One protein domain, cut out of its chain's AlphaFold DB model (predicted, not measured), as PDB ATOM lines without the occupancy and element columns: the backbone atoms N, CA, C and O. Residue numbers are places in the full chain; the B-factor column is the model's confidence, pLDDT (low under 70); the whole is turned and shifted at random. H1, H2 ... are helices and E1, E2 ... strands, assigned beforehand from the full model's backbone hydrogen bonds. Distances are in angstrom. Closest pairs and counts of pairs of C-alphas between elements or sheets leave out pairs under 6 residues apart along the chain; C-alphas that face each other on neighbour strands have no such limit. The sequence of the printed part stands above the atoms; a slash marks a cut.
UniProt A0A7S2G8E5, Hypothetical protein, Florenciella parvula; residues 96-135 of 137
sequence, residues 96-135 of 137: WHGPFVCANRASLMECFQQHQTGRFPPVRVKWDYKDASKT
ATOM      1  N   TRP A  96      19.324 -15.345  32.049       96.44
ATOM      2  CA  TRP A  96      19.170 -16.713  31.576       96.44
ATOM      3  C   TRP A  96      19.608 -16.827  30.119       96.44
ATOM      4  O   TRP A  96      19.188 -16.037  29.272       96.44
ATOM      5  N   HIS A  97      20.450 -17.818  29.828       95.81
ATOM      6  CA  HIS A  97      20.749 -18.221  28.461       95.81
ATOM      7  C   HIS A  97      21.015 -19.727  28.386       95.81
ATOM      8  O   HIS A  97      21.915 -20.244  29.049       95.81
ATOM      9  N   GLY A  98      20.229 -20.435  27.568       93.88
ATOM     10  CA  GLY A  98      20.346 -21.883  27.396       93.88
ATOM     11  C   GLY A  98      20.173 -22.638  28.724       93.88
ATOM     12  O   GLY A  98      19.147 -22.465  29.380       93.88
ATOM     13  N   PRO A  99      21.139 -23.469  29.150       93.19
ATOM     14  CA  PRO A  99      21.018 -24.260  30.374       93.19
ATOM     15  C   PRO A  99      21.403 -23.500  31.658       93.19
ATOM     16  O   PRO A  99      21.298 -24.068  32.742       93.19
ATOM     17  N   PHE A 100      21.875 -22.250  31.570       95.31
ATOM     18  CA  PHE A 100      22.443 -21.529  32.713       95.31
ATOM     19  C   PHE A 100      21.600 -20.320  33.122       95.31
ATOM     20  O   PHE A 100      21.329 -19.430  32.312       95.31
ATOM     21  N   VAL A 101      21.236 -20.272  34.404       95.19
ATOM     22  CA  VAL A 101      20.572 -19.138  35.061       95.19
ATOM     23  C   VAL A 101      21.527 -18.587  36.120       95.19
ATOM     24  O   VAL A 101      21.939 -19.318  37.019       95.19
ATOM     25  N   CYS A 102      21.901 -17.312  36.014       94.75
ATOM     26  CA  CYS A 102      22.844 -16.655  36.927       94.75
ATOM     27  C   CYS A 102      22.334 -15.277  37.360       94.75
ATOM     28  O   CYS A 102      21.441 -14.720  36.734       94.75
ATOM     29  N   ALA A 103      22.938 -14.682  38.391       94.50
ATOM     30  CA  ALA A 103      22.528 -13.364  38.891       94.50
ATOM     31  C   ALA A 103      22.806 -12.205  37.906       94.50
ATOM     32  O   ALA A 103      22.102 -11.197  37.902       94.50
ATOM     33  N   ASN A 104      23.853 -12.316  37.078       96.12
ATOM     34  CA  ASN A 104      24.260 -11.282  36.123       96.12
ATOM     35  C   ASN A 104      24.994 -11.873  34.900       96.12
ATOM     36  O   ASN A 104      25.342 -13.056  34.867       96.12
ATOM     37  N   ARG A 105      25.250 -11.026  33.891       96.00
ATOM     38  CA  ARG A 105      25.890 -11.424  32.624       96.00
ATOM     39  C   ARG A 105      27.339 -11.895  32.794       96.00
ATOM     40  O   ARG A 105      27.743 -12.795  32.069       96.00
ATOM     41  N   ALA A 106      28.112 -11.319  33.719       96.25
ATOM     42  CA  ALA A 106      29.504 -11.719  33.935       96.25
ATOM     43  C   ALA A 106      29.587 -13.164  34.455       96.25
ATOM     44  O   ALA A 106      30.293 -13.978  33.865       96.25
ATOM     45  N   SER A 107      28.781 -13.510  35.465       95.06
ATOM     46  CA  SER A 107      28.689 -14.883  35.987       95.06
ATOM     47  C   SER A 107      28.203 -15.878  34.929       95.06
ATOM     48  O   SER A 107      28.713 -16.989  34.841       95.06
ATOM     49  N   LEU A 108      27.255 -15.471  34.079       95.75
ATOM     50  CA  LEU A 108      26.781 -16.309  32.978       95.75
ATOM     51  C   LEU A 108      27.904 -16.623  31.971       95.75
ATOM     52  O   LEU A 108      28.066 -17.775  31.570       95.75
ATOM     53  N   MET A 109      28.692 -15.615  31.578       95.81
ATOM     54  CA  MET A 109      29.832 -15.795  30.668       95.81
ATOM     55  C   MET A 109      30.911 -16.695  31.274       95.81
ATOM     56  O   MET A 109      31.462 -17.543  30.572       95.81
ATOM     57  N   GLU A 110      31.171 -16.555  32.573       95.50
ATOM     58  CA  GLU A 110      32.081 -17.438  33.297       95.50
ATOM     59  C   GLU A 110      31.586 -18.894  33.276       95.50
ATOM     60  O   GLU A 110      32.358 -19.791  32.935       95.50
ATOM     61  N   CYS A 111      30.299 -19.147  33.549       95.06
ATOM     62  CA  CYS A 111      29.722 -20.493  33.463       95.06
ATOM     63  C   CYS A 111      29.890 -21.110  32.067       95.06
ATOM     64  O   CYS A 111      30.280 -22.274  31.954       95.06
ATOM     65  N   PHE A 112      29.667 -20.337  30.998       95.38
ATOM     66  CA  PHE A 112      29.912 -20.813  29.633       95.38
ATOM     67  C   PHE A 112      31.386 -21.141  29.384       95.38
ATOM     68  O   PHE A 112      31.677 -22.197  28.823       95.38
ATOM     69  N   GLN A 113      32.312 -20.288  29.828       95.38
ATOM     70  CA  GLN A 113      33.747 -20.548  29.701       95.38
ATOM     71  C   GLN A 113      34.149 -21.822  30.456       95.38
ATOM     72  O   GLN A 113      34.875 -22.662  29.923       95.38
ATOM     73  N   GLN A 114      33.662 -22.006  31.685       94.50
ATOM     74  CA  GLN A 114      33.937 -23.209  32.471       94.50
ATOM     75  C   GLN A 114      33.358 -24.462  31.803       94.50
ATOM     76  O   GLN A 114      34.027 -25.490  31.758       94.50
ATOM     77  N   HIS A 115      32.156 -24.382  31.229       93.56
ATOM     78  CA  HIS A 115      31.563 -25.486  30.476       93.56
ATOM     79  C   HIS A 115      32.386 -25.839  29.228       93.56
ATOM     80  O   HIS A 115      32.750 -26.996  29.037       93.56
ATOM     81  N   GLN A 116      32.752 -24.847  28.409       93.44
ATOM     82  CA  GLN A 116      33.557 -25.046  27.196       93.44
ATOM     83  C   GLN A 116      34.958 -25.597  27.492       93.44
ATOM     84  O   GLN A 116      35.502 -26.362  26.704       93.44
ATOM     85  N   THR A 117      35.533 -25.235  28.641       94.62
ATOM     86  CA  THR A 117      36.844 -25.728  29.094       94.62
ATOM     87  C   THR A 117      36.763 -27.030  29.899       94.62
ATOM     88  O   THR A 117      37.779 -27.483  30.426       94.62
ATOM     89  N   GLY A 118      35.577 -27.642  30.021       89.38
ATOM     90  CA  GLY A 118      35.374 -28.911  30.731       89.38
ATOM     91  C   GLY A 118      35.488 -28.823  32.258       89.38
ATOM     92  O   GLY A 118      35.584 -29.849  32.926       89.38
ATOM     93  N   ARG A 119      35.483 -27.612  32.824       87.69
ATOM     94  CA  ARG A 119      35.547 -27.346  34.272       87.69
ATOM     95  C   ARG A 119      34.168 -27.298  34.939       87.69
ATOM     96  O   ARG A 119      34.099 -27.214  36.163       87.69
ATOM     97  N   PHE A 120      33.087 -27.342  34.155       87.56
ATOM     98  CA  PHE A 120      31.707 -27.330  34.641       87.56
ATOM     99  C   PHE A 120      30.914 -28.570  34.170       87.56
ATOM    100  O   PHE A 120      30.975 -28.893  32.983       87.56
ATOM    101  N   PRO A 121      30.120 -29.218  35.048       81.31
ATOM    102  CA  PRO A 121      30.018 -28.945  36.483       81.31
ATOM    103  C   PRO A 121      31.322 -29.315  37.214       81.31
ATOM    104  O   PRO A 121      32.045 -30.203  36.755       81.31
ATOM    105  N   PRO A 122      31.644 -28.652  38.340       78.94
ATOM    106  CA  PRO A 122      32.839 -28.986  39.102       78.94
ATOM    107  C   PRO A 122      32.771 -30.443  39.564       78.94
ATOM    108  O   PRO A 122      31.703 -30.939  39.927       78.94
ATOM    109  N   VAL A 123      33.915 -31.126  39.575       80.00
ATOM    110  CA  VAL A 123      34.028 -32.478  40.128       80.00
ATOM    111  C   VAL A 123      33.741 -32.400  41.631       80.00
ATOM    112  O   VAL A 123      34.537 -31.863  42.396       80.00
ATOM    113  N   ARG A 124      32.565 -32.882  42.055       78.62
ATOM    114  CA  ARG A 124      32.093 -32.785  43.453       78.62
ATOM    115  C   ARG A 124      32.512 -33.960  44.331       78.62
ATOM    116  O   ARG A 124      32.271 -33.943  45.533       78.62
ATOM    117  N   VAL A 125      33.113 -34.982  43.737       80.38
ATOM    118  CA  VAL A 125      33.503 -36.219  44.410       80.38
ATOM    119  C   VAL A 125      34.873 -36.666  43.915       80.38
ATOM    120  O   VAL A 125      35.227 -36.428  42.768       80.38
ATOM    121  N   LYS A 126      35.665 -37.308  44.782       80.12
ATOM    122  CA  LYS A 126      37.030 -37.759  44.446       80.12
ATOM    123  C   LYS A 126      37.072 -38.957  43.487       80.12
ATOM    124  O   LYS A 126      38.146 -39.309  43.014       80.12
ATOM    125  N   TRP A 127      35.934 -39.600  43.251       82.25
ATOM    126  CA  TRP A 127      35.798 -40.745  42.359       82.25
ATOM    127  C   TRP A 127      35.204 -40.311  41.016       82.25
ATOM    128  O   TRP A 127      34.603 -39.242  40.896       82.25
ATOM    129  N   ASP A 128      35.393 -41.136  39.992       79.88
ATOM    130  CA  ASP A 128      34.853 -40.857  38.666       79.88
ATOM    131  C   ASP A 128      33.343 -41.114  38.640       79.88
ATOM    132  O   ASP A 128      32.893 -42.234  38.417       79.88
ATOM    133  N   TYR A 129      32.561 -40.059  38.865       76.25
ATOM    134  CA  TYR A 129      31.098 -40.121  38.897       76.25
ATOM    135  C   TYR A 129      30.446 -40.479  37.558       76.25
ATOM    136  O   TYR A 129      29.239 -40.718  37.515       76.25
ATOM    137  N   LYS A 130      31.213 -40.505  36.462       78.44
ATOM    138  CA  LYS A 130      30.728 -40.980  35.161       78.44
ATOM    139  C   LYS A 130      30.736 -42.507  35.071       78.44
ATOM    140  O   LYS A 130      30.097 -43.059  34.182       78.44
ATOM    141  N   ASP A 131      31.422 -43.175  35.995       79.94
ATOM    142  CA  ASP A 131      31.495 -44.624  36.108       79.94
ATOM    143  C   ASP A 131      30.850 -45.073  37.426       79.94
ATOM    144  O   ASP A 131      31.462 -45.046  38.496       79.94
ATOM    145  N   ALA A 132      29.594 -45.516  37.347       77.88
ATOM    146  CA  ALA A 132      28.834 -45.955  38.515       77.88
ATOM    147  C   ALA A 132      29.517 -47.102  39.287       77.88
ATOM    148  O   ALA A 132      29.298 -47.231  40.494       77.88
ATOM    149  N   SER A 133      30.381 -47.900  38.642       80.56
ATOM    150  CA  SER A 133      31.121 -48.985  39.304       80.56
ATOM    151  C   SER A 133      32.186 -48.484  40.287       80.56
ATOM    152  O   SER A 133      32.595 -49.222  41.182       80.56
ATOM    153  N   LYS A 134      32.602 -47.217  40.161       78.38
ATOM    154  CA  LYS A 134      33.600 -46.569  41.025       78.38
ATOM    155  C   LYS A 134      32.991 -45.807  42.197       78.38
ATOM    156  O   LYS A 134      33.724 -45.139  42.929       78.38
ATOM    157  N   THR A 135      31.676 -45.911  42.390       79.69
ATOM    158  CA  THR A 135      30.992 -45.340  43.554       79.69
ATOM    159  C   THR A 135      31.513 -46.025  44.826       79.69
ATOM    160  O   THR A 135      31.413 -47.251  44.922       79.69
TER     161      THR A 135
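What this domain is: This is residues 96 to 135 of the 137 residues of the protein "Hypothetical protein" of Florenciella parvula (UniProt A0A7S2G8E5). With little regular structure, the model is a small head of one helix, H1, with the short strand E1 near its first part, and a long tail, residues 117 to 135, that makes much of the length. Residues 128 to 134 stick out free. The printed part has 40 residues, with E1 then H1 along the chain; the class is mostly helix, with only 15 residues in named elements. It is only just loose, close to extended, with a radius of gyration of the C-alphas of 13.0 A and spans of 38 by 16 by 14 A.

How they stand to each other: In H1, residues 105 to 116, every O i to N i+4 pair is within hydrogen-bond range. A tight link of 2 residues joins it to E1, residues 100 to 102. Their closest C-alphas, of Cys 102 and Leu 108, are 5.6 A apart. E1 pairs with no named strand, but residues 96 to 97 pair antiparallel with its residues 100 to 101.

Where its parts are: H1 is 16.5 A long, from C-alpha 105 at (25.890, -11.424, 32.624) to C-alpha 116 at (33.557, -25.046, 27.196). E1 begins at C-alpha 100 (22.443, -21.529, 32.713) and is 6.5 A long.

The domain as a whole: The C-alphas farthest apart, of Arg 105 and Ser 133, are 38.5 A apart. The printed part has no cut, and no printed residue is under 70 in pLDDT.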